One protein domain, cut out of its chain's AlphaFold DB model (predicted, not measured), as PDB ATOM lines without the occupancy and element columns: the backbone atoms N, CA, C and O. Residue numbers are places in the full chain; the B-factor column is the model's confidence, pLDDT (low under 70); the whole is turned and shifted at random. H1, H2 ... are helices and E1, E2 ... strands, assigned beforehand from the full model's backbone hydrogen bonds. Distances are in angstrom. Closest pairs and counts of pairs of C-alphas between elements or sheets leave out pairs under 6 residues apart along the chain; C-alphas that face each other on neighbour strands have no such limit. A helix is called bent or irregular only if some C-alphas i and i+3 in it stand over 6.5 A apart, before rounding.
ATOM      1  N   PHE A  23      58.712 -39.003  66.515       80.12
ATOM      2  CA  PHE A  23      58.632 -37.940  65.503       80.12
ATOM      3  C   PHE A  23      58.677 -36.546  66.151       80.12
ATOM      4  O   PHE A  23      58.007 -36.297  67.164       80.12
ATOM      5  N   SER A  24      59.418 -35.625  65.533       85.31
ATOM      6  CA  SER A  24      59.460 -34.212  65.910       85.31
ATOM      7  C   SER A  24      58.063 -33.590  65.832       85.31
ATOM      8  O   SER A  24      57.227 -33.976  65.014       85.31
ATOM      9  N   ALA A  25      57.800 -32.572  66.655       85.25
ATOM     10  CA  ALA A  25      56.552 -31.810  66.586       85.25
ATOM     11  C   ALA A  25      56.321 -31.181  65.195       85.25
ATOM     12  O   ALA A  25      55.173 -31.008  64.781       85.25
ATOM     13  N   GLU A  26      57.398 -30.863  64.472       87.69
ATOM     14  CA  GLU A  26      57.343 -30.339  63.106       87.69
ATOM     15  C   GLU A  26      56.954 -31.420  62.087       87.69
ATOM     16  O   GLU A  26      56.034 -31.202  61.301       87.69
ATOM     17  N   GLU A  27      57.560 -32.607  62.167       87.19
ATOM     18  CA  GLU A  27      57.256 -33.752  61.294       87.19
ATOM     19  C   GLU A  27      55.807 -34.226  61.487       87.19
ATOM     20  O   GLU A  27      55.066 -34.400  60.517       87.19
ATOM     21  N   LYS A  28      55.352 -34.342  62.748       89.50
ATOM     22  CA  LYS A  28      53.955 -34.683  63.072       89.50
ATOM     23  C   LYS A  28      52.987 -33.686  62.439       89.50
ATOM     24  O   LYS A  28      52.008 -34.075  61.808       89.50
ATOM     25  N   ARG A  29      53.279 -32.388  62.568       89.75
ATOM     26  CA  ARG A  29      52.474 -31.322  61.961       89.75
ATOM     27  C   ARG A  29      52.459 -31.443  60.437       89.75
ATOM     28  O   ARG A  29      51.393 -31.317  59.841       89.75
ATOM     29  N   LEU A  30      53.611 -31.667  59.813       90.56
ATOM     30  CA  LEU A  30      53.749 -31.755  58.362       90.56
ATOM     31  C   LEU A  30      52.924 -32.910  57.779       90.56
ATOM     32  O   LEU A  30      52.176 -32.690  56.822       90.56
ATOM     33  N   ILE A  31      53.007 -34.095  58.389       91.06
ATOM     34  CA  ILE A  31      52.283 -35.306  57.977       91.06
ATOM     35  C   ILE A  31      50.774 -35.141  58.185       91.06
ATOM     36  O   ILE A  31      50.005 -35.371  57.249       91.06
ATOM     37  N   THR A  32      50.335 -34.656  59.352       91.38
ATOM     38  CA  THR A  32      48.908 -34.387  59.601       91.38
ATOM     39  C   THR A  32      48.365 -33.356  58.606       91.38
ATOM     40  O   THR A  32      47.287 -33.538  58.042       91.38
ATOM     41  N   CYS A  33      49.124 -32.299  58.299       91.50
ATOM     42  CA  CYS A  33      48.711 -31.313  57.300       91.50
ATOM     43  C   CYS A  33      48.655 -31.875  55.876       91.50
ATOM     44  O   CYS A  33      47.740 -31.526  55.129       91.50
ATOM     45  N   ALA A  34      49.595 -32.744  55.497       92.88
ATOM     46  CA  ALA A  34      49.563 -33.447  54.220       92.88
ATOM     47  C   ALA A  34      48.321 -34.350  54.108       92.88
ATOM     48  O   ALA A  34      47.650 -34.336  53.074       92.88
ATOM     49  N   ARG A  35      47.968 -35.064  55.188       94.50
ATOM     50  CA  ARG A  35      46.788 -35.939  55.254       94.50
ATOM     51  C   ARG A  35      45.491 -35.160  55.049       94.50
ATOM     52  O   ARG A  35      44.674 -35.537  54.213       94.50
ATOM     53  N   GLU A  36      45.307 -34.057  55.770       90.94
ATOM     54  CA  GLU A  36      44.106 -33.221  55.623       90.94
ATOM     55  C   GLU A  36      44.013 -32.611  54.218       90.94
ATOM     56  O   GLU A  36      42.955 -32.614  53.591       90.94
ATOM     57  N   ARG A  37      45.135 -32.132  53.669       91.38
ATOM     58  CA  ARG A  37      45.192 -31.556  52.317       91.38
ATOM     59  C   ARG A  37      44.829 -32.566  51.233       91.38
ATOM     60  O   ARG A  37      44.059 -32.230  50.331       91.38
ATOM     61  N   ILE A  38      45.349 -33.791  51.314       92.81
ATOM     62  CA  ILE A  38      45.040 -34.833  50.330       92.81
ATOM     63  C   ILE A  38      43.598 -35.332  50.475       92.81
ATOM     64  O   ILE A  38      42.935 -35.563  49.466       92.81
ATOM     65  N   TYR A  39      43.080 -35.403  51.707       91.88
ATOM     66  CA  TYR A  39      41.686 -35.746  51.989       91.88
ATOM     67  C   TYR A  39      40.710 -34.734  51.383       91.88
ATOM     68  O   TYR A  39      39.727 -35.120  50.752       91.88
ATOM     69  N   ILE A  40      41.015 -33.439  51.494       89.94
ATOM     70  CA  ILE A  40      40.220 -32.374  50.876       89.94
ATOM     71  C   ILE A  40      40.160 -32.562  49.356       89.94
ATOM     72  O   ILE A  40      39.071 -32.523  48.784       89.94
ATOM     73  N   ILE A  41      41.293 -32.820  48.690       90.94
ATOM     74  CA  ILE A  41      41.304 -33.071  47.239       90.94
ATOM     75  C   ILE A  41      40.515 -34.347  46.912       90.94
ATOM     76  O   ILE A  41      39.687 -34.338  46.003       90.94
ATOM     77  N   TYR A  42      40.702 -35.424  47.676       91.81
ATOM     78  CA  TYR A  42      39.948 -36.668  47.512       91.81
ATOM     79  C   TYR A  42      38.426 -36.443  47.586       91.81
ATOM     80  O   TYR A  42      37.687 -36.942  46.736       91.81
ATOM     81  N   GLN A  43      37.951 -35.641  48.546       88.75
ATOM     82  CA  GLN A  43      36.536 -35.282  48.664       88.75
ATOM     83  C   GLN A  43      36.068 -34.322  47.559       88.75
ATOM     84  O   GLN A  43      34.929 -34.420  47.090       88.75
ATOM     85  N   MET A  44      36.924 -33.403  47.099       88.06
ATOM     86  CA  MET A  44      36.616 -32.521  45.967       88.06
ATOM     87  C   MET A  44      36.322 -33.324  44.698       88.06
ATOM     88  O   MET A  44      35.364 -32.999  43.996       88.06
ATOM     89  N   LEU A  45      37.075 -34.399  44.458       88.44
ATOM     90  CA  LEU A  45      36.932 -35.265  43.286       88.44
ATOM     91  C   LEU A  45      35.747 -36.237  43.344       88.44
ATOM     92  O   LEU A  45      35.499 -36.936  42.365       88.44
ATOM     93  N   ASP A  46      35.001 -36.300  44.450       86.81
ATOM     94  CA  ASP A  46      33.827 -37.171  44.535       86.81
ATOM     95  C   ASP A  46      32.671 -36.652  43.665       86.81
ATOM     96  O   ASP A  46      31.966 -35.721  44.057       86.81
ATOM     97  N   SER A  47      32.455 -37.243  42.491       78.00
ATOM     98  CA  SER A  47      31.376 -36.839  41.579       78.00
ATOM     99  C   SER A  47      29.973 -37.143  42.120       78.00
ATOM    100  O   SER A  47      29.006 -36.534  41.669       78.00
ATOM    101  N   LYS A  48      29.840 -38.025  43.122       79.25
ATOM    102  CA  LYS A  48      28.539 -38.455  43.672       79.25
ATOM    103  C   LYS A  48      27.921 -37.448  44.643       79.25
ATOM    104  O   LYS A  48      26.728 -37.527  44.929       79.25
ATOM    105  N   VAL A  49      28.720 -36.517  45.162       79.50
ATOM    106  CA  VAL A  49      28.286 -35.505  46.133       79.50
ATOM    107  C   VAL A  49      28.132 -34.151  45.423       79.50
ATOM    108  O   VAL A  49      29.104 -33.686  44.819       79.50
ATOM    109  N   PRO A  50      26.967 -33.475  45.508       74.56
ATOM    110  CA  PRO A  50      26.753 -32.179  44.865       74.56
ATOM    111  C   PRO A  50      27.767 -31.125  45.324       74.56
ATOM    112  O   PRO A  50      28.006 -30.968  46.522       74.56
ATOM    113  N   VAL A  51      28.322 -30.357  44.380       69.00
ATOM    114  CA  VAL A  51      29.357 -29.327  44.625       69.00
ATOM    115  C   VAL A  51      28.915 -28.290  45.671       69.00
ATOM    116  O   VAL A  51      29.723 -27.869  46.492       69.00
ATOM    117  N   GLU A  52      27.630 -27.931  45.692       66.50
ATOM    118  CA  GLU A  52      27.030 -26.949  46.613       66.50
ATOM    119  C   GLU A  52      27.012 -27.411  48.081       66.50
ATOM    120  O   GLU A  52      26.966 -26.587  48.990       66.50
ATOM    121  N   SER A  53      27.085 -28.725  48.316       62.62
ATOM    122  CA  SER A  53      27.074 -29.327  49.657       62.62
ATOM    123  C   SER A  53      28.471 -29.510  50.265       62.62
ATOM    124  O   SER A  53      28.601 -29.915  51.419       62.62
ATOM    125  N   LYS A  54      29.531 -29.208  49.505       72.88
ATOM    126  CA  LYS A  54      30.923 -29.427  49.909       72.88
ATOM    127  C   LYS A  54      31.520 -28.159  50.519       72.88
ATOM    128  O   LYS A  54      31.841 -27.208  49.808       72.88
ATOM    129  N   SER A  55      31.737 -28.166  51.832       71.88
ATOM    130  CA  SER A  55      32.511 -27.135  52.534       71.88
ATOM    131  C   SER A  55      33.712 -27.760  53.233       71.88
ATOM    132  O   SER A  55      33.540 -28.642  54.073       71.88
ATOM    133  N   PHE A  56      34.916 -27.281  52.921       78.62
ATOM    134  CA  PHE A  56      36.155 -27.791  53.509       78.62
ATOM    135  C   PHE A  56      36.837 -26.708  54.338       78.62
ATOM    136  O   PHE A  56      37.022 -25.584  53.862       78.62
ATOM    137  N   ILE A  57      37.227 -27.055  55.563       77.56
ATOM    138  CA  ILE A  57      37.959 -26.178  56.477       77.56
ATOM    139  C   ILE A  57      39.300 -26.846  56.759       77.56
ATOM    140  O   ILE A  57      39.346 -27.985  57.215       77.56
ATOM    141  N   LEU A  58      40.392 -26.143  56.461       80.62
ATOM    142  CA  LEU A  58      41.734 -26.614  56.782       80.62
ATOM    143  C   LEU A  58      42.089 -26.185  58.217       80.62
ATOM    144  O   LEU A  58      41.867 -25.016  58.549       80.62
ATOM    145  N   PRO A  59      42.668 -27.064  59.056       77.81
ATOM    146  CA  PRO A  59      43.066 -26.703  60.415       77.81
ATOM    147  C   PRO A  59      44.025 -25.504  60.458       77.81
ATOM    148  O   PRO A  59      44.907 -25.375  59.602       77.81
ATOM    149  N   GLU A  60      43.921 -24.669  61.499       73.56
ATOM    150  CA  GLU A  60      44.766 -23.470  61.682       73.56
ATOM    151  C   GLU A  60      46.262 -23.810  61.672       73.56
ATOM    152  O   GLU A  60      47.083 -23.150  61.029       73.56
ATOM    153  N   LYS A  61      46.610 -24.950  62.276       76.00
ATOM    154  CA  LYS A  61      47.973 -25.490  62.303       76.00
ATOM    155  C   LYS A  61      48.548 -25.741  60.902       76.00
ATOM    156  O   LYS A  61      49.764 -25.784  60.758       76.00
ATOM    157  N   CYS A  62      47.727 -25.843  59.861       77.50
ATOM    158  CA  CYS A  62      48.149 -26.107  58.484       77.50
ATOM    159  C   CYS A  62      48.121 -24.866  57.575       77.50
ATOM    160  O   CYS A  62      48.252 -24.997  56.353       77.50
ATOM    161  N   GLY A  63      47.973 -23.672  58.170       65.19
ATOM    162  CA  GLY A  63      47.902 -22.388  57.465       65.19
ATOM    163  C   GLY A  63      46.496 -22.018  56.981       65.19
ATOM    164  O   GLY A  63      46.360 -21.096  56.179       65.19
ATOM    165  N   GLY A  64      45.461 -22.742  57.427       61.53
ATOM    166  CA  GLY A  64      44.058 -22.404  57.179       61.53
ATOM    167  C   GLY A  64      43.531 -21.355  58.164       61.53
ATOM    168  O   GLY A  64      44.040 -21.226  59.270       61.53
ATOM    169  N   SER A  65      42.498 -20.604  57.777       53.66
ATOM    170  CA  SER A  65      41.715 -19.792  58.716       53.66
ATOM    171  C   SER A  65      40.443 -20.559  59.073       53.66
ATOM    172  O   SER A  65      39.705 -20.950  58.171       53.66
ATOM    173  N   GLU A  66      40.162 -20.735  60.369       54.16
ATOM    174  CA  GLU A  66      39.029 -21.507  60.922       54.16
ATOM    175  C   GLU A  66      37.646 -21.059  60.390       54.16
ATOM    176  O   GLU A  66      36.656 -21.775  60.510       54.16
ATOM    177  N   LYS A  67      37.572 -19.877  59.761       54.72
ATOM    178  CA  LYS A  67      36.336 -19.232  59.288       54.72
ATOM    179  C   LYS A  67      36.226 -19.079  57.767       54.72
ATOM    180  O   LYS A  67      35.229 -18.536  57.295       54.72
ATOM    181  N   ALA A  68      37.219 -19.516  56.989       63.69
ATOM    182  CA  ALA A  68      37.209 -19.369  55.534       63.69
ATOM    183  C   ALA A  68      37.116 -20.744  54.848       63.69
ATOM    184  O   ALA A  68      38.129 -21.443  54.770       63.69
ATOM    185  N   PRO A  69      35.939 -21.148  54.328       73.50
ATOM    186  CA  PRO A  69      35.835 -22.389  53.572       73.50
ATOM    187  C   PRO A  69      36.687 -22.297  52.302       73.50
ATOM    188  O   PRO A  69      36.652 -21.289  51.584       73.50
ATOM    189  N   ILE A  70      37.442 -23.358  52.005       77.69
ATOM    190  CA  ILE A  70      38.191 -23.458  50.750       77.69
ATOM    191  C   ILE A  70      37.175 -23.531  49.614       77.69
ATOM    192  O   ILE A  70      36.420 -24.496  49.491       77.69
ATOM    193  N   LYS A  71      37.149 -22.492  48.777       78.19
ATOM    194  CA  LYS A  71      36.269 -22.446  47.609       78.19
ATOM    195  C   LYS A  71      36.773 -23.422  46.554       78.19
ATOM    196  O   LYS A  71      37.941 -23.367  46.166       78.19
ATOM    197  N   ILE A  72      35.876 -24.272  46.063       82.25
ATOM    198  CA  ILE A  72      36.165 -25.159  44.937       82.25
ATOM    199  C   ILE A  72      36.507 -24.286  43.716       82.25
ATOM    200  O   ILE A  72      35.755 -23.356  43.401       82.25
ATOM    201  N   PRO A  73      37.643 -24.525  43.037       85.69
ATOM    202  CA  PRO A  73      38.017 -23.736  41.874       85.69
ATOM    203  C   PRO A  73      36.982 -23.856  40.756       85.69
ATOM    204  O   PRO A  73      36.526 -24.956  40.457       85.69
ATOM    205  N   LYS A  74      36.670 -22.744  40.078       85.62
ATOM    206  CA  LYS A  74      35.693 -22.723  38.972       85.62
ATOM    207  C   LYS A  74      35.997 -23.762  37.885       85.62
ATOM    208  O   LYS A  74      35.098 -24.469  37.458       85.62
ATOM    209  N   TRP A  75      37.275 -23.911  37.528       87.19
ATOM    210  CA  TRP A  75      37.722 -24.896  36.537       87.19
ATOM    211  C   TRP A  75      37.379 -26.339  36.936       87.19
ATOM    212  O   TRP A  75      37.079 -27.156  36.076       87.19
ATOM    213  N   LEU A  76      37.385 -26.661  38.235       86.94
ATOM    214  CA  LEU A  76      37.082 -28.011  38.708       86.94
ATOM    215  C   LEU A  76      35.578 -28.293  38.654       86.94
ATOM    216  O   LEU A  76      35.183 -29.415  38.369       86.94
ATOM    217  N   ILE A  77      34.744 -27.273  38.883       85.12
ATOM    218  CA  ILE A  77      33.281 -27.380  38.770       85.12
ATOM    219  C   ILE A  77      32.880 -27.720  37.328       85.12
ATOM    220  O   ILE A  77      31.974 -28.519  37.115       85.12
ATOM    221  N   GLU A  78      33.573 -27.136  36.350       85.38
ATOM    222  CA  GLU A  78      33.332 -27.370  34.922       85.38
ATOM    223  C   GLU A  78      33.900 -28.717  34.441       85.38
ATOM    224  O   GLU A  78      33.266 -29.404  33.643       85.38
ATOM    225  N   GLU A  79      35.071 -29.124  34.941       85.38
ATOM    226  CA  GLU A  79      35.758 -30.342  34.489       85.38
ATOM    227  C   GLU A  79      35.220 -31.624  35.152       85.38
ATOM    228  O   GLU A  79      35.196 -32.673  34.512       85.38
ATOM    229  N   LEU A  80      34.753 -31.577  36.407       85.38
ATOM    230  CA  LEU A  80      34.354 -32.776  37.163       85.38
ATOM    231  C   LEU A  80      33.213 -33.588  36.501       85.38
ATOM    232  O   LEU A  80      33.340 -34.812  36.439       85.38
ATOM    233  N   PRO A  81      32.146 -32.976  35.943       84.69
ATOM    234  CA  PRO A  81      31.132 -33.715  35.185       84.69
ATOM    235  C   PRO A  81      31.690 -34.355  33.908       84.69
ATOM    236  O   PRO A  81      31.244 -35.428  33.506       84.69
ATOM    237  N   LEU A  82      32.681 -33.720  33.270       83.31
ATOM    238  CA  LEU A  82      33.335 -34.262  32.080       83.31
ATOM    239  C   LEU A  82      34.210 -35.470  32.436       83.31
ATOM    240  O   LEU A  82      34.233 -36.443  31.691       83.31
ATOM    241  N   MET A  83      34.889 -35.433  33.585       81.94
ATOM    242  CA  MET A  83      35.654 -36.569  34.116       81.94
ATOM    243  C   MET A  83      34.754 -37.765  34.458       81.94
ATOM    244  O   MET A  83      35.142 -38.908  34.232       81.94
ATOM    245  N   ASP A  84      33.550 -37.511  34.974       79.06
ATOM    246  CA  ASP A  84      32.579 -38.563  35.305       79.06
ATOM    247  C   ASP A  84      32.023 -39.249  34.044       79.06
ATOM    248  O   ASP A  84      31.875 -40.468  33.994       79.06
ATOM    249  N   GLN A  85      31.802 -38.476  32.976       77.69
ATOM    250  CA  GLN A  85      31.359 -38.996  31.676       77.69
ATOM    251  C   GLN A  85      32.457 -39.769  30.926       77.69
ATOM    252  O   GLN A  85      32.155 -40.623  30.086       77.69
ATOM    253  N   ARG A  86      33.737 -39.490  31.205       76.50
ATOM    254  CA  ARG A  86      34.880 -40.200  30.614       76.50
ATOM    255  C   ARG A  86      35.127 -41.506  31.375       76.50
ATOM    256  O   ARG A  86      35.979 -41.598  32.255       76.50
ATOM    257  N   ALA A  87      34.363 -42.538  31.014       63.06
ATOM    258  CA  ALA A  87      34.533 -43.887  31.545       63.06
ATOM    259  C   ALA A  87      35.822 -44.539  31.011       63.06
ATOM    260  O   ALA A  87      35.980 -44.748  29.808       63.06
ATOM    261  N   VAL A  88      36.727 -44.910  31.912       64.56
ATOM    262  CA  VAL A  88      37.936 -45.676  31.607       64.56
ATOM    263  C   VAL A  88      37.580 -47.161  31.616       64.56
ATOM    264  O   VAL A  88      37.406 -47.780  32.667       64.56
ATOM    265  N   VAL A  89      37.435 -47.749  30.425       54.72
ATOM    266  CA  VAL A  89      37.239 -49.197  30.263       54.72
ATOM    267  C   VAL A  89      38.604 -49.873  30.364       54.72
ATOM    268  O   VAL A  89      39.437 -49.691  29.481       54.72
ATOM    269  N   TYR A  90      38.850 -50.627  31.438       58.19
ATOM    270  CA  TYR A  90      40.174 -51.218  31.690       58.19
ATOM    271  C   TYR A  90      40.229 -52.745  31.533       58.19
ATOM    272  O   TYR A  90      41.285 -53.278  31.207       58.19
ATOM    273  N   ASN A  91      39.123 -53.475  31.704       52.72
ATOM    274  CA  ASN A  91      39.143 -54.930  31.541       52.72
ATOM    275  C   ASN A  91      37.927 -55.433  30.757       52.72
ATOM    276  O   ASN A  91      36.810 -55.459  31.275       52.72
ATOM    277  N   GLU A  92      38.155 -55.869  29.513       52.56
ATOM    278  CA  GLU A  92      37.125 -56.488  28.665       52.56
ATOM    279  C   GLU A  92      36.508 -57.746  29.306       52.56
ATOM    280  O   GLU A  92      35.375 -58.096  28.977       52.56
ATOM    281  N   LYS A  93      37.206 -58.402  30.251       52.19
ATOM    282  CA  LYS A  93      36.725 -59.615  30.932       52.19
ATOM    283  C   LYS A  93      35.797 -59.340  32.122       52.19
ATOM    284  O   LYS A  93      34.802 -60.043  32.260       52.19
ATOM    285  N   ASP A  94      36.076 -58.311  32.927       55.09
ATOM    286  CA  ASP A  94      35.356 -58.052  34.191       55.09
ATOM    287  C   ASP A  94      34.306 -56.927  34.095       55.09
ATOM    288  O   ASP A  94      33.537 -56.726  35.031       55.09
ATOM    289  N   LYS A  95      34.255 -56.182  32.977       56.62
ATOM    290  CA  LYS A  95      33.291 -55.087  32.705       56.62
ATOM    291  C   LYS A  95      33.182 -54.000  33.792       56.62
ATOM    292  O   LYS A  95      32.223 -53.232  33.789       56.62
ATOM    293  N   VAL A  96      34.156 -53.882  34.696       60.59
ATOM    294  CA  VAL A  96      34.189 -52.792  35.680       60.59
ATOM    295  C   VAL A  96      34.713 -51.529  34.995       60.59
ATOM    296  O   VAL A  96      35.874 -51.464  34.592       60.59
ATOM    297  N   THR A  97      33.848 -50.529  34.846       67.88
ATOM    298  CA  THR A  97      34.203 -49.199  34.340       67.88
ATOM    299  C   THR A  97      34.479 -48.271  35.515       67.88
ATOM    300  O   THR A  97      33.581 -48.035  36.323       67.88
ATOM    301  N   LEU A  98      35.700 -47.743  35.608       75.12
ATOM    302  CA  LEU A  98      36.027 -46.670  36.548       75.12
ATOM    303  C   LEU A  98      35.933 -45.335  35.810       75.12
ATOM    304  O   LEU A  98      36.346 -45.237  34.655       75.12
ATOM    305  N   THR A  99      35.386 -44.312  36.452       82.56
ATOM    306  CA  THR A  99      35.428 -42.950  35.908       82.56
ATOM    307  C   THR A  99      36.832 -42.374  36.071       82.56
ATOM    308  O   THR A  99      37.619 -42.823  36.910       82.56
ATOM    309  N   GLU A 100      37.180 -41.366  35.275       85.50
ATOM    310  CA  GLU A 100      38.464 -40.676  35.424       85.50
ATOM    311  C   GLU A 100      38.641 -40.096  36.836       85.50
ATOM    312  O   GLU A 100      39.726 -40.190  37.416       85.50
ATOM    313  N   SER A 101      37.570 -39.547  37.419       85.81
ATOM    314  CA  SER A 101      37.573 -39.057  38.799       85.81
ATOM    315  C   SER A 101      37.875 -40.176  39.799       85.81
ATOM    316  O   SER A 101      38.703 -39.975  40.686       85.81
ATOM    317  N   ASP A 102      37.299 -41.369  39.631       87.38
ATOM    318  CA  ASP A 102      37.547 -42.515  40.513       87.38
ATOM    319  C   ASP A 102      38.988 -43.043  40.413       87.38
ATOM    320  O   ASP A 102      39.576 -43.436  41.427       87.38
ATOM    321  N   VAL A 103      39.607 -43.002  39.226       87.94
ATOM    322  CA  VAL A 103      41.025 -43.374  39.054       87.94
ATOM    323  C   VAL A 103      41.931 -42.424  39.840       87.94
ATOM    324  O   VAL A 103      42.774 -42.878  40.616       87.94
ATOM    325  N   TRP A 104      41.717 -41.111  39.713       90.94
ATOM    326  CA  TRP A 104      42.459 -40.114  40.488       90.94
ATOM    327  C   TRP A 104      42.207 -40.250  41.990       90.94
ATOM    328  O   TRP A 104      43.154 -40.245  42.776       90.94
ATOM    329  N   ARG A 105      40.950 -40.442  42.403       92.00
ATOM    330  CA  ARG A 105      40.583 -40.665  43.807       92.00
ATOM    331  C   ARG A 105      41.270 -41.881  44.405       92.00
ATOM    332  O   ARG A 105      41.700 -41.800  45.547       92.00
ATOM    333  N   THR A 106      41.399 -42.972  43.653       91.44
ATOM    334  CA  THR A 106      42.071 -44.192  44.126       91.44
ATOM    335  C   THR A 106      43.536 -43.906  44.472       91.44
ATOM    336  O   THR A 106      43.997 -44.286  45.546       91.44
ATOM    337  N   SER A 107      44.252 -43.161  43.624       92.12
ATOM    338  CA  SER A 107      45.640 -42.761  43.902       92.12
ATOM    339  C   SER A 107      45.756 -41.876  45.146       92.12
ATOM    340  O   SER A 107      46.646 -42.084  45.968       92.12
ATOM    341  N   LEU A 108      44.835 -40.924  45.327       95.06
ATOM    342  CA  LEU A 108      44.814 -40.062  46.516       95.06
ATOM    343  C   LEU A 108      44.420 -40.823  47.787       95.06
ATOM    344  O   LEU A 108      44.949 -40.526  48.855       95.06
ATOM    345  N   ALA A 109      43.525 -41.807  47.679       94.50
ATOM    346  CA  ALA A 109      43.093 -42.641  48.794       94.50
ATOM    347  C   ALA A 109      44.254 -43.468  49.357       94.50
ATOM    348  O   ALA A 109      44.415 -43.523  50.570       94.50
ATOM    349  N   ASN A 110      45.115 -44.021  48.498       95.56
ATOM    350  CA  ASN A 110      46.307 -44.753  48.937       95.56
ATOM    351  C   ASN A 110      47.320 -43.839  49.662       95.56
ATOM    352  O   ASN A 110      47.890 -44.234  50.676       95.56
ATOM    353  N   ILE A 111      47.512 -42.593  49.200       95.50
ATOM    354  CA  ILE A 111      48.352 -41.600  49.902       95.50
ATOM    355  C   ILE A 111      47.722 -41.215  51.248       95.50
ATOM    356  O   ILE A 111      48.412 -41.121  52.262       95.50
ATOM    357  N   TYR A 112      46.405 -41.005  51.278       95.94
ATOM    358  CA  TYR A 112      45.673 -40.718  52.508       95.94
ATOM    359  C   TYR A 112      45.788 -41.863  53.522       95.94
ATOM    360  O   TYR A 112      46.058 -41.617  54.698       95.94
ATOM    361  N   GLU A 113      45.625 -43.108  53.069       95.00
ATOM    362  CA  GLU A 113      45.756 -44.305  53.897       95.00
ATOM    363  C   GLU A 113      47.176 -44.418  54.457       95.00
ATOM    364  O   GLU A 113      47.336 -44.604  55.662       95.00
ATOM    365  N   PHE A 114      48.203 -44.184  53.633       95.00
ATOM    366  CA  PHE A 114      49.594 -44.127  54.086       95.00
ATOM    367  C   PHE A 114      49.808 -43.115  55.217       95.00
ATOM    368  O   PHE A 114      50.372 -43.448  56.262       95.00
ATOM    369  N   LEU A 115      49.360 -41.873  55.022       94.00
ATOM    370  CA  LEU A 115      49.548 -40.802  56.002       94.00
ATOM    371  C   LEU A 115      48.743 -41.067  57.280       94.00
ATOM    372  O   LEU A 115      49.215 -40.773  58.373       94.00
ATOM    373  N   THR A 116      47.565 -41.679  57.154       92.56
ATOM    374  CA  THR A 116      46.743 -42.103  58.296       92.56
ATOM    375  C   THR A 116      47.448 -43.187  59.106       92.56
ATOM    376  O   THR A 116      47.591 -43.036  60.316       92.56
ATOM    377  N   ARG A 117      47.973 -44.229  58.447       89.50
ATOM    378  CA  ARG A 117      48.770 -45.275  59.108       89.50
ATOM    379  C   ARG A 117      50.033 -44.721  59.748       89.50
ATOM    380  O   ARG A 117      50.421 -45.176  60.813       89.50
ATOM    381  N   THR A 118      50.657 -43.723  59.131       88.81
ATOM    382  CA  THR A 118      51.835 -43.055  59.696       88.81
ATOM    383  C   THR A 118      51.479 -42.253  60.952       88.81
ATOM    384  O   THR A 118      52.234 -42.265  61.919       88.81
ATOM    385  N   GLU A 119      50.313 -41.602  60.982       87.19
ATOM    386  CA  GLU A 119      49.833 -40.855  62.152       87.19
ATOM    387  C   GLU A 119      49.440 -41.769  63.324       87.19
ATOM    388  O   GLU A 119      49.692 -41.421  64.477       87.19
ATOM    389  N   GLU A 120      48.916 -42.972  63.056       84.25
ATOM    390  CA  GLU A 120      48.660 -43.998  64.085       84.25
ATOM    391  C   GLU A 120      49.943 -44.415  64.842       84.25
ATOM    392  O   GLU A 120      49.864 -44.901  65.972       84.25
ATOM    393  N   LEU A 121      51.127 -44.178  64.258       80.62
ATOM    394  CA  LEU A 121      52.436 -44.433  64.875       80.62
ATOM    395  C   LEU A 121      52.932 -43.268  65.749       80.62
ATOM    396  O   LEU A 121      53.963 -43.390  66.410       80.62
ATOM    397  N   PHE A 122      52.233 -42.126  65.768       78.38
ATOM    398  CA  PHE A 122      52.610 -40.981  66.606       78.38
ATOM    399  C   PHE A 122      52.285 -41.180  68.082       78.38
ATOM    400  O   PHE A 122      52.919 -40.524  68.920       78.38
ATOM    401  N   ASP A 123      51.292 -42.021  68.374       66.00
ATOM    402  CA  ASP A 123      50.861 -42.366  69.721       66.00
ATOM    403  C   ASP A 123      51.553 -43.667  70.139       66.00
ATOM    404  O   ASP A 123      51.280 -44.751  69.626       66.00
ATOM    405  N   THR A 124      52.513 -43.557  71.053       58.38
ATOM    406  CA  THR A 124      53.465 -44.614  71.437       58.38
ATOM    407  C   THR A 124      52.832 -45.799  72.186       58.38
ATOM    408  O   THR A 124      53.551 -46.648  72.709       58.38
ATOM    409  N   GLN A 125      51.500 -45.872  72.260       49.34
ATOM    410  CA  GLN A 125      50.750 -46.901  72.989       49.34
ATOM    411  C   GLN A 125      50.185 -48.023  72.105       49.34
ATOM    412  O   GLN A 125      49.674 -49.013  72.636       49.34
ATOM    413  N   SER A 126      50.274 -47.922  70.776       47.81
ATOM    414  CA  SER A 126      49.770 -48.967  69.886       47.81
ATOM    415  C   SER A 126      50.769 -50.135  69.796       47.81
ATOM    416  O   SER A 126      51.866 -50.036  69.253       47.81
ATOM    417  N   THR A 127      50.390 -51.288  70.355       48.34
ATOM    418  CA  THR A 127      51.139 -52.555  70.260       48.34
ATOM    419  C   THR A 127      50.963 -53.173  68.869       48.34
ATOM    420  O   THR A 127      50.371 -54.238  68.703       48.34
ATOM    421  N   VAL A 128      51.432 -52.483  67.828       58.66
ATOM    422  CA  VAL A 128      51.394 -53.007  66.457       58.66
ATOM    423  C   VAL A 128      52.595 -53.928  66.247       58.66
ATOM    424  O   VAL A 128      53.740 -53.546  66.474       58.66
ATOM    425  N   THR A 129      52.345 -55.170  65.826       59.56
ATOM    426  CA  THR A 129      53.416 -56.116  65.487       59.56
ATOM    427  C   THR A 129      54.126 -55.675  64.203       59.56
ATOM    428  O   THR A 129      53.484 -55.248  63.242       59.56
ATOM    429  N   GLN A 130      55.457 -55.798  64.165       66.06
ATOM    430  CA  GLN A 130      56.289 -55.375  63.028       66.06
ATOM    431  C   GLN A 130      55.851 -56.020  61.700       66.06
ATOM    432  O   GLN A 130      55.852 -55.360  60.661       66.06
ATOM    433  N   ASP A 131      55.428 -57.285  61.738       66.44
ATOM    434  CA  ASP A 131      54.961 -58.017  60.554       66.44
ATOM    435  C   ASP A 131      53.672 -57.420  59.983       66.44
ATOM    436  O   ASP A 131      53.535 -57.271  58.769       66.44
ATOM    437  N   LYS A 132      52.745 -57.013  60.861       73.31
ATOM    438  CA  LYS A 132      51.495 -56.372  60.452       73.31
ATOM    439  C   LYS A 132      51.763 -54.992  59.853       73.31
ATOM    440  O   LYS A 132      51.273 -54.702  58.770       73.31
ATOM    441  N   LEU A 133      52.618 -54.198  60.499       77.31
ATOM    442  CA  LEU A 133      53.001 -52.872  60.012       77.31
ATOM    443  C   LEU A 133      53.660 -52.937  58.624       77.31
ATOM    444  O   LEU A 133      53.306 -52.184  57.720       77.31
ATOM    445  N   THR A 134      54.588 -53.879  58.444       81.75
ATOM    446  CA  THR A 134      55.283 -54.090  57.167       81.75
ATOM    447  C   THR A 134      54.297 -54.521  56.078       81.75
ATOM    448  O   THR A 134      54.332 -53.993  54.968       81.75
ATOM    449  N   SER A 135      53.375 -55.436  56.398       86.69
ATOM    450  CA  SER A 135      52.333 -55.893  55.472       86.69
ATOM    451  C   SER A 135      51.396 -54.764  55.033       86.69
ATOM    452  O   SER A 135      51.059 -54.675  53.849       86.69
ATOM    453  N   ASP A 136      50.993 -53.888  55.956       87.75
ATOM    454  CA  ASP A 136      50.086 -52.773  55.669       87.75
ATOM    455  C   ASP A 136      50.731 -51.786  54.677       87.75
ATOM    456  O   ASP A 136      50.140 -51.466  53.645       87.75
ATOM    457  N   PHE A 137      51.989 -51.385  54.902       90.69
ATOM    458  CA  PHE A 137      52.695 -50.477  53.990       90.69
ATOM    459  C   PHE A 137      53.006 -51.099  52.623       90.69
ATOM    460  O   PHE A 137      52.901 -50.413  51.601       90.69
ATOM    461  N   ILE A 138      53.344 -52.394  52.570       90.81
ATOM    462  CA  ILE A 138      53.526 -53.114  51.297       90.81
ATOM    463  C   ILE A 138      52.221 -53.110  50.495       90.81
ATOM    464  O   ILE A 138      52.241 -52.868  49.286       90.81
ATOM    465  N   THR A 139      51.091 -53.342  51.165       93.81
ATOM    466  CA  THR A 139      49.767 -53.360  50.531       93.81
ATOM    467  C   THR A 139      49.402 -51.984  49.976       93.81
ATOM    468  O   THR A 139      49.000 -51.880  48.817       93.81
ATOM    469  N   ILE A 140      49.615 -50.919  50.757       93.75
ATOM    470  CA  ILE A 140      49.356 -49.538  50.329       93.75
ATOM    471  C   ILE A 140      50.189 -49.180  49.097       93.75
ATOM    472  O   ILE A 140      49.651 -48.668  48.114       93.75
ATOM    473  N   LYS A 141      51.486 -49.507  49.099       93.75
ATOM    474  CA  LYS A 141      52.364 -49.289  47.944       93.75
ATOM    475  C   LYS A 141      51.889 -50.061  46.715       93.75
ATOM    476  O   LYS A 141      51.846 -49.498  45.626       93.75
ATOM    477  N   ALA A 142      51.545 -51.340  46.864       93.44
ATOM    478  CA  ALA A 142      51.076 -52.157  45.747       93.44
ATOM    479  C   ALA A 142      49.799 -51.569  45.124       93.44
ATOM    480  O   ALA A 142      49.715 -51.417  43.906       93.44
ATOM    481  N   ASN A 143      48.841 -51.158  45.960       93.38
ATOM    482  CA  ASN A 143      47.614 -50.507  45.509       93.38
ATOM    483  C   ASN A 143      47.891 -49.152  44.843       93.38
ATOM    484  O   ASN A 143      47.279 -48.844  43.818       93.38
ATOM    485  N   PHE A 144      48.831 -48.369  45.383       94.81
ATOM    486  CA  PHE A 144      49.244 -47.093  44.802       94.81
ATOM    487  C   PHE A 144      49.916 -47.261  43.441       94.81
ATOM    488  O   PHE A 144      49.611 -46.523  42.508       94.81
ATOM    489  N   LEU A 145      50.788 -48.257  43.297       93.44
ATOM    490  CA  LEU A 145      51.450 -48.558  42.034       93.44
ATOM    491  C   LEU A 145      50.427 -48.943  40.961       93.44
ATOM    492  O   LEU A 145      50.489 -48.436  39.845       93.44
ATOM    493  N   ILE A 146      49.443 -49.777  41.312       90.50
ATOM    494  CA  ILE A 146      48.344 -50.141  40.409       90.50
ATOM    495  C   ILE A 146      47.534 -48.897  40.015       90.50
ATOM    496  O   ILE A 146      47.175 -48.739  38.850       90.50
ATOM    497  N   SER A 147      47.231 -47.998  40.957       89.31
ATOM    498  CA  SER A 147      46.486 -46.775  40.641       89.31
ATOM    499  C   SER A 147      47.304 -45.775  39.814       89.31
ATOM    500  O   SER A 147      46.747 -45.106  38.945       89.31
ATOM    501  N   LEU A 148      48.618 -45.702  40.024       91.50
ATOM    502  CA  LEU A 148      49.529 -44.857  39.253       91.50
ATOM    503  C   LEU A 148      49.734 -45.382  37.826       91.50
ATOM    504  O   LEU A 148      49.719 -44.599  36.878       91.50
ATOM    505  N   ASP A 149      49.848 -46.698  37.649       89.88
ATOM    506  CA  ASP A 149      49.902 -47.333  36.327       89.88
ATOM    507  C   ASP A 149      48.632 -47.039  35.512       89.88
ATOM    508  O   ASP A 149      48.696 -46.682  34.332       89.88
ATOM    509  N   ARG A 150      47.465 -47.046  36.173       86.06
ATOM    510  CA  ARG A 150      46.194 -46.623  35.559       86.06
ATOM    511  C   ARG A 150      46.203 -45.157  35.127       86.06
ATOM    512  O   ARG A 150      45.607 -44.840  34.104       86.06
ATOM    513  N   LEU A 151      46.870 -44.270  35.869       88.00
ATOM    514  CA  LEU A 151      47.031 -42.865  35.472       88.00
ATOM    515  C   LEU A 151      48.001 -42.705  34.294       88.00
ATOM    516  O   LEU A 151      47.804 -41.846  33.441       88.00
ATOM    517  N   ASN A 152      49.040 -43.531  34.214       87.19
ATOM    518  CA  ASN A 152      50.027 -43.449  33.139       87.19
ATOM    519  C   ASN A 152      49.597 -44.155  31.843       87.19
ATOM    520  O   ASN A 152      50.143 -43.864  30.774       87.19
ATOM    521  N   THR A 153      48.595 -45.031  31.908       84.44
ATOM    522  CA  THR A 153      48.091 -45.772  30.749       84.44
ATOM    523  C   THR A 153      47.114 -44.926  29.917       84.44
ATOM    524  O   THR A 153      46.070 -44.513  30.426       84.44
ATOM    525  N   PRO A 154      47.390 -44.670  28.622       77.44
ATOM    526  CA  PRO A 154      46.468 -43.938  27.759       77.44
ATOM    527  C   PRO A 154      45.236 -44.785  27.406       77.44
ATOM    528  O   PRO A 154      45.340 -45.969  27.088       77.44
ATOM    529  N   VAL A 155      44.065 -44.152  27.386       73.50
ATOM    530  CA  VAL A 155      42.762 -44.796  27.165       73.50
ATOM    531  C   VAL A 155      42.225 -44.407  25.788       73.50
ATOM    532  O   VAL A 155      42.318 -43.251  25.383       73.50
ATOM    533  N   LYS A 156      41.647 -45.347  25.034       68.69
ATOM    534  CA  LYS A 156      41.008 -45.047  23.739       68.69
ATOM    535  C   LYS A 156      39.499 -44.878  23.920       68.69
ATOM    536  O   LYS A 156      38.812 -45.857  24.184       68.69
ATOM    537  N   LEU A 157      38.977 -43.666  23.713       67.62
ATOM    538  CA  LEU A 157      37.535 -43.391  23.637       67.62
ATOM    539  C   LEU A 157      37.168 -42.936  22.223       67.62
ATOM    540  O   LEU A 157      37.720 -41.958  21.721       67.62
ATOM    541  N   GLY A 158      36.223 -43.625  21.575       63.56
ATOM    542  CA  GLY A 158      35.618 -43.162  20.316       63.56
ATOM    543  C   GLY A 158      36.621 -42.823  19.201       63.56
ATOM    544  O   GLY A 158      36.414 -41.865  18.464       63.56
ATOM    545  N   GLY A 159      37.738 -43.556  19.111       66.69
ATOM    546  CA  GLY A 159      38.793 -43.340  18.109       66.69
ATOM    547  C   GLY A 159      39.859 -42.296  18.470       66.69
ATOM    548  O   GLY A 159      40.834 -42.165  17.733       66.69
ATOM    549  N   LYS A 160      39.736 -41.590  19.603       69.31
ATOM    550  CA  LYS A 160      40.763 -40.675  20.128       69.31
ATOM    551  C   LYS A 160      41.507 -41.307  21.304       69.31
ATOM    552  O   LYS A 160      40.909 -41.977  22.146       69.31
ATOM    553  N   VAL A 161      42.821 -41.095  21.351       74.88
ATOM    554  CA  VAL A 161      43.660 -41.476  22.494       74.88
ATOM    555  C   VAL A 161      43.567 -40.358  23.527       74.88
ATOM    556  O   VAL A 161      43.944 -39.226  23.242       74.88
ATOM    557  N   TYR A 162      43.038 -40.679  24.699       76.06
ATOM    558  CA  TYR A 162      42.965 -39.800  25.854       76.06
ATOM    559  C   TYR A 162      44.076 -40.166  26.838       76.06
ATOM    560  O   TYR A 162      44.254 -41.334  27.184       76.06
ATOM    561  N   SER A 163      44.843 -39.174  27.274       83.69
ATOM    562  CA  SER A 163      45.886 -39.344  28.281       83.69
ATOM    563  C   SER A 163      45.446 -38.672  29.572       83.69
ATOM    564  O   SER A 163      45.016 -37.522  29.531       83.69
ATOM    565  N   MET A 164      45.629 -39.315  30.729       83.38
ATOM    566  CA  MET A 164      45.345 -38.667  32.022       83.38
ATOM    567  C   MET A 164      46.296 -37.504  32.323       83.38
ATOM    568  O   MET A 164      46.074 -36.710  33.233       83.38
ATOM    569  N   LYS A 165      47.357 -37.343  31.525       83.81
ATOM    570  CA  LYS A 165      48.169 -36.123  31.536       83.81
ATOM    571  C   LYS A 165      47.335 -34.897  31.138       83.81
ATOM    572  O   LYS A 165      47.610 -33.803  31.622       83.81
ATOM    573  N   ASP A 166      46.296 -35.080  30.323       82.31
ATOM    574  CA  ASP A 166      45.356 -34.034  29.911       82.31
ATOM    575  C   ASP A 166      44.192 -33.826  30.899       82.31
ATOM    576  O   ASP A 166      43.425 -32.872  30.742       82.31
ATOM    577  N   SER A 167      44.092 -34.652  31.947       84.00
ATOM    578  CA  SER A 167      43.133 -34.478  33.045       84.00
ATOM    579  C   SER A 167      43.285 -33.122  33.736       84.00
ATOM    580  O   SER A 167      44.354 -32.495  33.706       84.00
ATOM    581  N   PHE A 168      42.213 -32.673  34.401       87.50
ATOM    582  CA  PHE A 168      42.160 -31.381  35.104       87.50
ATOM    583  C   PHE A 168      42.516 -30.197  34.196       87.50
ATOM    584  O   PHE A 168      43.309 -29.324  34.567       87.50
ATOM    585  N   SER A 169      41.988 -30.214  32.970       82.69
ATOM    586  CA  SER A 169      42.278 -29.221  31.932       82.69
ATOM    587  C   SER A 169      43.794 -29.050  31.683       82.69
ATOM    588  O   SER A 169      44.304 -27.935  31.563       82.69
ATOM    589  N   GLY A 170      44.539 -30.164  31.654       81.62
ATOM    590  CA  GLY A 170      45.987 -30.203  31.405       81.62
ATOM    591  C   GLY A 170      46.891 -30.083  32.638       81.62
ATOM    592  O   GLY A 170      48.114 -30.127  32.488       81.62
ATOM    593  N   ARG A 171      46.334 -29.961  33.853       87.75
ATOM    594  CA  ARG A 171      47.118 -29.962  35.109       87.75
ATOM    595  C   ARG A 171      47.639 -31.354  35.476       87.75
ATOM    596  O   ARG A 171      48.606 -31.453  36.222       87.75
ATOM    597  N   GLY A 172      47.077 -32.426  34.914       88.44
ATOM    598  CA  GLY A 172      47.600 -33.787  35.082       88.44
ATOM    599  C   GLY A 172      49.095 -33.910  34.740       88.44
ATOM    600  O   GLY A 172      49.817 -34.648  35.405       88.44
ATOM    601  N   ARG A 173      49.591 -33.118  33.773       86.69
ATOM    602  CA  ARG A 173      51.011 -33.067  33.371       86.69
ATOM    603  C   ARG A 173      51.975 -32.697  34.498       86.69
ATOM    604  O   ARG A 173      53.093 -33.199  34.495       86.69
ATOM    605  N   SER A 174      51.578 -31.812  35.413       88.00
ATOM    606  CA  SER A 174      52.407 -31.435  36.567       88.00
ATOM    607  C   SER A 174      52.173 -32.350  37.767       88.00
ATOM    608  O   SER A 174      53.098 -32.594  38.534       88.00
ATOM    609  N   LEU A 175      50.965 -32.900  37.900       91.81
ATOM    610  CA  LEU A 175      50.565 -33.723  39.042       91.81
ATOM    611  C   LEU A 175      51.114 -35.156  38.987       91.81
ATOM    612  O   LEU A 175      51.557 -35.671  40.013       91.81
ATOM    613  N   ILE A 176      51.113 -35.799  37.814       92.12
ATOM    614  CA  ILE A 176      51.576 -37.191  37.654       92.12
ATOM    615  C   ILE A 176      53.054 -37.370  38.054       92.12
ATOM    616  O   ILE A 176      53.324 -38.276  38.839       92.12
ATOM    617  N   PRO A 177      54.005 -36.507  37.636       93.56
ATOM    618  CA  PRO A 177      55.399 -36.614  38.082       93.56
ATOM    619  C   PRO A 177      55.563 -36.538  39.604       93.56
ATOM    620  O   PRO A 177      56.394 -37.234  40.180       93.56
ATOM    621  N   THR A 178      54.747 -35.727  40.284       94.06
ATOM    622  CA  THR A 178      54.762 -35.656  41.752       94.06
ATOM    623  C   THR A 178      54.280 -36.973  42.378       94.06
ATOM    624  O   THR A 178      54.845 -37.405  43.379       94.06
ATOM    625  N   LEU A 179      53.299 -37.657  41.776       95.06
ATOM    626  CA  LEU A 179      52.880 -38.998  42.208       95.06
ATOM    627  C   LEU A 179      53.958 -40.064  41.952       95.06
ATOM    628  O   LEU A 179      54.125 -40.963  42.772       95.06
ATOM    629  N   GLU A 180      54.714 -39.956  40.858       95.00
ATOM    630  CA  GLU A 180      55.855 -40.841  40.570       95.00
ATOM    631  C   GLU A 180      56.986 -40.666  41.592       95.00
ATOM    632  O   GLU A 180      57.554 -41.655  42.057       95.00
ATOM    633  N   LEU A 181      57.265 -39.426  42.015       96.12
ATOM    634  CA  LEU A 181      58.200 -39.155  43.112       96.12
ATOM    635  C   LEU A 181      57.707 -39.755  44.436       96.12
ATOM    636  O   LEU A 181      58.487 -40.376  45.149       96.12
ATOM    637  N   ILE A 182      56.409 -39.636  44.744       95.75
ATOM    638  CA  ILE A 182      55.819 -40.274  45.933       95.75
ATOM    639  C   ILE A 182      55.963 -41.802  45.861       95.75
ATOM    640  O   ILE A 182      56.299 -42.425  46.864       95.75
ATOM    641  N   ASN A 183      55.777 -42.407  44.682       95.69
ATOM    642  CA  ASN A 183      56.008 -43.842  44.495       95.69
ATOM    643  C   ASN A 183      57.460 -44.232  44.806       95.69
ATOM    644  O   ASN A 183      57.687 -45.226  45.490       95.69
ATOM    645  N   SER A 184      58.423 -43.429  44.343       95.44
ATOM    646  CA  SER A 184      59.842 -43.640  44.647       95.44
ATOM    647  C   SER A 184      60.130 -43.559  46.149       95.44
ATOM    648  O   SER A 184      60.973 -44.299  46.643       95.44
ATOM    649  N   GLU A 185      59.437 -42.702  46.902       95.56
ATOM    650  CA  GLU A 185      59.604 -42.654  48.359       95.56
ATOM    651  C   GLU A 185      58.893 -43.809  49.081       95.56
ATOM    652  O   GLU A 185      59.357 -44.256  50.131       95.56
ATOM    653  N   PHE A 186      57.823 -44.382  48.514       94.00
ATOM    654  CA  PHE A 186      57.273 -45.639  49.033       94.00
ATOM    655  C   PHE A 186      58.273 -46.796  48.921       94.00
ATOM    656  O   PHE A 186      58.289 -47.659  49.799       94.00
ATOM    657  N   ASP A 187      59.137 -46.823  47.899       93.38
ATOM    658  CA  ASP A 187      60.255 -47.774  47.847       93.38
ATOM    659  C   ASP A 187      61.194 -47.591  49.050       93.38
ATOM    660  O   ASP A 187      61.486 -48.570  49.743       93.38
ATOM    661  N   SER A 188      61.572 -46.343  49.361       91.69
ATOM    662  CA  SER A 188      62.388 -45.991  50.534       91.69
ATOM    663  C   SER A 188      61.744 -46.441  51.852       91.69
ATOM    664  O   SER A 188      62.430 -46.954  52.743       91.69
ATOM    665  N   VAL A 189      60.416 -46.307  51.979       89.50
ATOM    666  CA  VAL A 189      59.661 -46.795  53.145       89.50
ATOM    667  C   VAL A 189      59.778 -48.313  53.280       89.50
ATOM    668  O   VAL A 189      60.090 -48.803  54.364       89.50
ATOM    669  N   ILE A 190      59.569 -49.077  52.205       89.88
ATOM    670  CA  ILE A 190      59.655 -50.546  52.270       89.88
ATOM    671  C   ILE A 190      61.086 -51.013  52.563       89.88
ATOM    672  O   ILE A 190      61.294 -51.931  53.361       89.88
ATOM    673  N   GLU A 191      62.087 -50.358  51.973       88.81
ATOM    674  CA  GLU A 191      63.495 -50.671  52.222       88.81
ATOM    675  C   GLU A 191      63.888 -50.426  53.689       88.81
ATOM    676  O   GLU A 191      64.678 -51.186  54.263       88.81
ATOM    677  N   SER A 192      63.291 -49.418  54.337       87.00
ATOM    678  CA  SER A 192      63.542 -49.114  55.750       87.00
ATOM    679  C   SER A 192      63.248 -50.305  56.675       87.00
ATOM    680  O   SER A 192      64.005 -50.544  57.617       87.00
ATOM    681  N   PHE A 193      62.241 -51.131  56.355       83.50
ATOM    682  CA  PHE A 193      61.896 -52.327  57.133       83.50
ATOM    683  C   PHE A 193      62.876 -53.493  56.924       83.50
ATOM    684  O   PHE A 193      63.014 -54.349  57.801       83.50
ATOM    685  N   SER A 194      63.602 -53.506  55.802       80.94
ATOM    686  CA  SER A 194      64.546 -54.573  55.435       80.94
ATOM    687  C   SER A 194      65.999 -54.284  55.851       80.94
ATOM    688  O   SER A 194      66.831 -55.190  55.858       80.94
ATOM    689  N   GLY A 195      66.324 -53.037  56.220       73.06
ATOM    690  CA  GLY A 195      67.684 -52.590  56.558       73.06
ATOM    691  C   GLY A 195      68.223 -53.041  57.934       73.06
ATOM    692  O   GLY A 195      67.555 -53.782  58.661       73.06
ATOM    693  N   PRO A 196      69.431 -52.591  58.333       73.00
ATOM    694  CA  PRO A 196      70.011 -52.840  59.660       73.00
ATOM    695  C   PRO A 196      69.125 -52.284  60.785       73.00
ATOM    696  O   PRO A 196      68.650 -51.155  60.677       73.00
ATOM    697  N   SER A 197      68.919 -53.048  61.867       66.75
ATOM    698  CA  SER A 197      67.951 -52.733  62.940       66.75
ATOM    699  C   SER A 197      68.141 -51.359  63.592       66.75
ATOM    700  O   SER A 197      67.163 -50.737  63.987       66.75
ATOM    701  N   ASN A 198      69.374 -50.859  63.654       70.62
ATOM    702  CA  ASN A 198      69.740 -49.574  64.254       70.62
ATOM    703  C   ASN A 198      69.432 -48.339  63.386       70.62
ATOM    704  O   ASN A 198      69.554 -47.224  63.878       70.62
ATOM    705  N   LEU A 199      69.081 -48.514  62.106       75.81
ATOM    706  CA  LEU A 199      68.831 -47.413  61.159       75.81
ATOM    707  C   LEU A 199      67.434 -47.460  60.524       75.81
ATOM    708  O   LEU A 199      67.106 -46.592  59.716       75.81
ATOM    709  N   ARG A 200      66.613 -48.467  60.854       79.62
ATOM    710  CA  ARG A 200      65.278 -48.652  60.256       79.62
ATOM    711  C   ARG A 200      64.375 -47.449  60.502       79.62
ATOM    712  O   ARG A 200      63.753 -46.948  59.574       79.62
ATOM    713  N   GLU A 201      64.363 -46.965  61.738       77.94
ATOM    714  CA  GLU A 201      63.470 -45.893  62.182       77.94
ATOM    715  C   GLU A 201      63.811 -44.544  61.545       77.94
ATOM    716  O   GLU A 201      62.926 -43.868  61.029       77.94
ATOM    717  N   ASP A 202      65.097 -44.176  61.507       83.44
ATOM    718  CA  ASP A 202      65.540 -42.925  60.877       83.44
ATOM    719  C   ASP A 202      65.264 -42.923  59.365       83.44
ATOM    720  O   ASP A 202      64.813 -41.918  58.813       83.44
ATOM    721  N   LYS A 203      65.470 -44.066  58.696       86.00
ATOM    722  CA  LYS A 203      65.134 -44.226  57.275       86.00
ATOM    723  C   LYS A 203      63.630 -44.122  57.027       86.00
ATOM    724  O   LYS A 203      63.226 -43.419  56.104       86.00
ATOM    725  N   PHE A 204      62.814 -44.781  57.853       88.62
ATOM    726  CA  PHE A 204      61.355 -44.716  57.756       88.62
ATOM    727  C   PHE A 204      60.850 -43.280  57.943       88.62
ATOM    728  O   PHE A 204      60.085 -42.783  57.122       88.62
ATOM    729  N   ARG A 205      61.332 -42.588  58.984       87.38
ATOM    730  CA  ARG A 205      60.968 -41.200  59.302       87.38
ATOM    731  C   ARG A 205      61.279 -40.247  58.150       87.38
ATOM    732  O   ARG A 205      60.404 -39.489  57.749       87.38
ATOM    733  N   LYS A 206      62.484 -40.329  57.575       90.81
ATOM    734  CA  LYS A 206      62.888 -39.499  56.425       90.81
ATOM    735  C   LYS A 206      62.029 -39.747  55.189       90.81
ATOM    736  O   LYS A 206      61.631 -38.791  54.532       90.81
ATOM    737  N   ALA A 207      61.723 -41.009  54.888       91.69
ATOM    738  CA  ALA A 207      60.869 -41.354  53.753       91.69
ATOM    739  C   ALA A 207      59.418 -40.878  53.969       91.69
ATOM    740  O   ALA A 207      58.809 -40.303  53.070       91.69
ATOM    741  N   ALA A 208      58.876 -41.038  55.182       91.44
ATOM    742  CA  ALA A 208      57.548 -40.542  55.541       91.44
ATOM    743  C   ALA A 208      57.453 -39.004  55.482       91.44
ATOM    744  O   ALA A 208      56.467 -38.468  54.974       91.44
ATOM    745  N   ASP A 209      58.487 -38.295  55.946       93.06
ATOM    746  CA  ASP A 209      58.584 -36.834  55.848       93.06
ATOM    747  C   ASP A 209      58.657 -36.368  54.384       93.06
ATOM    748  O   ASP A 209      57.894 -35.492  53.968       93.06
ATOM    749  N   ALA A 210      59.475 -37.029  53.554       94.25
ATOM    750  CA  ALA A 210      59.556 -36.761  52.118       94.25
ATOM    751  C   ALA A 210      58.197 -36.938  51.416       94.25
ATOM    752  O   ALA A 210      57.777 -36.061  50.654       94.25
ATOM    753  N   ILE A 211      57.455 -38.010  51.726       95.56
ATOM    754  CA  ILE A 211      56.089 -38.228  51.216       95.56
ATOM    755  C   ILE A 211      55.152 -37.105  51.674       95.56
ATOM    756  O   ILE A 211      54.353 -36.604  50.878       95.56
ATOM    757  N   GLY A 212      55.265 -36.654  52.925       93.50
ATOM    758  CA  GLY A 212      54.513 -35.511  53.439       93.50
ATOM    759  C   GLY A 212      54.814 -34.209  52.683       93.50
ATOM    760  O   GLY A 212      53.891 -33.477  52.311       93.50
ATOM    761  N   ILE A 213      56.087 -33.922  52.392       94.50
ATOM    762  CA  ILE A 213      56.517 -32.742  51.621       94.50
ATOM    763  C   ILE A 213      55.973 -32.813  50.192       94.50
ATOM    764  O   ILE A 213      55.378 -31.848  49.704       94.50
ATOM    765  N   LEU A 214      56.133 -33.958  49.528       96.25
ATOM    766  CA  LEU A 214      55.649 -34.177  48.164       96.25
ATOM    767  C   LEU A 214      54.124 -34.077  48.079       96.25
ATOM    768  O   LEU A 214      53.606 -33.450  47.161       96.25
ATOM    769  N   THR A 215      53.400 -34.603  49.068       95.38
ATOM    770  CA  THR A 215      51.935 -34.487  49.154       95.38
ATOM    771  C   THR A 215      51.498 -33.031  49.344       95.38
ATOM    772  O   THR A 215      50.540 -32.565  48.724       95.38
ATOM    773  N   ASN A 216      52.228 -32.261  50.153       93.38
ATOM    774  CA  ASN A 216      51.991 -30.826  50.308       93.38
ATOM    775  C   ASN A 216      52.261 -30.041  49.009       93.38
ATOM    776  O   ASN A 216      51.511 -29.116  48.688       93.38
ATOM    777  N   ASN A 217      53.295 -30.417  48.251       93.69
ATOM    778  CA  ASN A 217      53.586 -29.855  46.929       93.69
ATOM    779  C   ASN A 217      52.515 -30.250  45.896       93.69
ATOM    780  O   ASN A 217      52.055 -29.417  45.124       93.69
ATOM    781  N   PHE A 218      52.034 -31.493  45.929       94.25
ATOM    782  CA  PHE A 218      50.910 -31.933  45.102       94.25
ATOM    783  C   PHE A 218      49.672 -31.059  45.346       94.25
ATOM    784  O   PHE A 218      49.035 -30.595  44.399       94.25
ATOM    785  N   TYR A 219      49.368 -30.762  46.615       92.06
ATOM    786  CA  TYR A 219      48.263 -29.875  46.972       92.06
ATOM    787  C   TYR A 219      48.432 -28.467  46.391       92.06
ATOM    788  O   TYR A 219      47.490 -27.936  45.806       92.06
ATOM    789  N   SER A 220      49.616 -27.855  46.498       90.00
ATOM    790  CA  SER A 220      49.843 -26.520  45.923       90.00
ATOM    791  C   SER A 220      49.760 -26.533  44.390       90.00
ATOM    792  O   SER A 220      49.135 -25.645  43.804       90.00
ATOM    793  N   GLN A 221      50.302 -27.568  43.742       90.25
ATOM    794  CA  GLN A 221      50.245 -27.758  42.292       90.25
ATOM    795  C   GLN A 221      48.816 -27.943  41.777       90.25
ATOM    796  O   GLN A 221      48.478 -27.427  40.709       90.25
ATOM    797  N   PHE A 222      47.940 -28.607  42.532       90.69
ATOM    798  CA  PHE A 222      46.548 -28.818  42.131       90.69
ATOM    799  C   PHE A 222      45.829 -27.490  41.819       90.69
ATOM    800  O   PHE A 222      45.131 -27.358  40.810       90.69
ATOM    801  N   PHE A 223      46.097 -26.437  42.598       87.75
ATOM    802  CA  PHE A 223      45.488 -25.115  42.405       87.75
ATOM    803  C   PHE A 223      46.206 -24.223  41.364       87.75
ATOM    804  O   PHE A 223      45.672 -23.193  40.953       87.75
ATOM    805  N   SER A 224      47.341 -24.646  40.802       85.94
ATOM    806  CA  SER A 224      48.382 -23.770  40.223       85.94
ATOM    807  C   SER A 224      48.373 -23.344  38.731       85.94
ATOM    808  O   SER A 224      49.436 -23.171  38.198       85.94
ATOM    809  N   THR A 225      47.304 -23.058  37.995       80.75
ATOM    810  CA  THR A 225      47.335 -22.844  36.506       80.75
ATOM    811  C   THR A 225      47.978 -23.977  35.657       80.75
ATOM    812  O   THR A 225      49.079 -24.449  35.929       80.75
ATOM    813  N   PRO A 226      47.307 -24.461  34.594       76.88
ATOM    814  CA  PRO A 226      47.871 -25.518  33.755       76.88
ATOM    815  C   PRO A 226      49.111 -25.029  32.999       76.88
ATOM    816  O   PRO A 226      49.164 -23.889  32.536       76.88
ATOM    817  N   ILE A 227      50.082 -25.925  32.819       70.38
ATOM    818  CA  ILE A 227      51.200 -25.691  31.902       70.38
ATOM    819  C   ILE A 227      50.603 -25.602  30.484       70.38
ATOM    820  O   ILE A 227      49.892 -26.533  30.085       70.38
TER     821      ILE A 227
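This is residues 23 to 227 of the 535 residues of the protein "TadB" of Elusimicrobium minutum (strain Pei191) (UniProt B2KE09). Five long helices make an up-and-down bundle in two layers: H1, H3 and H4 lie side by side with H3 in the middle, and the helical hairpin of H5 and H6 covers them, H6 packing on H1 and H5 on H4. At one end of the bundle sit the shorter helix H2, crosswise to H3, and two small two-stranded hairpins, E1 with E2 and E3 with E4, while the long link of residues 45 to 73 runs out and back along the side of H1. The printed part has 205 residues, with six named helices and four named strands in the order H1 H2 E1 E2 H3 H4 E3 E4 H5 H6. Both sheets are antiparallel pairs, in the orders E1 - E2 and E3 - E4, and the class is mostly helix. The whole is compact, with a radius of gyration of the C-alphas of 17.9 A and spans of 56 by 47 by 29 A.

H1 takes residues 25 to 44, from C-alpha 25 at (56.552, -31.810, 66.586), and is 28.7 A long from first to last C-alpha. H2, residues 74 to 85, measures 18.4 A and is irregular, but only just: C-alphas 78 and 81 are 6.7 A apart. E1 is residues 87 to 89 and E2 residues 97 to 99. H3, residues 100 to 120, is 30.6 A long and starts with C-alpha 100 at (38.464, -40.676, 35.424). H4, residues 130 to 152, measures 32.8 A. E3 is residues 155 to 157 and E4 residues 160 to 162. H5, residues 172 to 194, measures 33.7 A; it is neither bent nor irregular, but only just, with C-alphas 174 and 177 6.2 A apart. H6, residues 200 to 222, is 32.8 A long and ends with C-alpha 222 at (46.548, -28.818, 42.131).

In the up-and-down bundle of H1, H3, H4, H5 and H6, each helix runs against the one before it in the chain. H3 is the hub, touching four other helices. H1 and H3 touch, closest at the C-alphas of Tyr 42 and Arg 105, 5.5 A, at a shallow tilt of 25 degrees, opposite ways. H3 and H4 form a helical hairpin at a shallow tilt of 21 degrees; their closest C-alphas, those of Ser 107 and Ser 147, are 5.2 A apart. H4 and H5 touch, closest at the C-alphas of Lys 141 and Phe 186, 6.2 A, at a shallow tilt of 23 degrees. H5 and H6 form a helical hairpin at a shallow tilt of 9 degrees, closest at the C-alphas of Ser 192 and Arg 200, 4.9 A. H6 and H1 touch, closest at the C-alphas of Ile 31 and Gly 212, 5.1 A, at a steep tilt of 42 degrees, the same way. H3 and H6 only just touch, with 3 pairs of C-alphas within 8 A, the closest those of Thr 118 and Ala 208 at 7.5 A. H3 and H5 are near each other; H1 and H4 are apart. H2 touches H3 with residues 80 to 84 alone, closest at the C-alphas of Met 83 and Glu 100, 5.1 A; their tilt of 70.5 degrees is only just about perpendicular. In the hairpin E1 and E2, N 88 and O 98 are 2.8 A apart, within hydrogen-bond range. In the hairpin E3 and E4, N 155 and O 162 are within range at 2.8 A. Every O i to N i+4 pair is within hydrogen-bond range in H1, H3, H4 and H6; the counts are 6 of 8 in H2 and 15 of 19 in H5.

The two C-alphas farthest apart, those of Gln 125 and Gly 159, are 56.3 A from each other. The printed part has no cut, and its long link is the one from H1 to H2, with 29 residues. The mean pLDDT of the printed part is 82.3; 35 residues are under 70, namely 51 to 53, 63 to 68, 87 to 97, 123 to 131, 156 to 160 and 197.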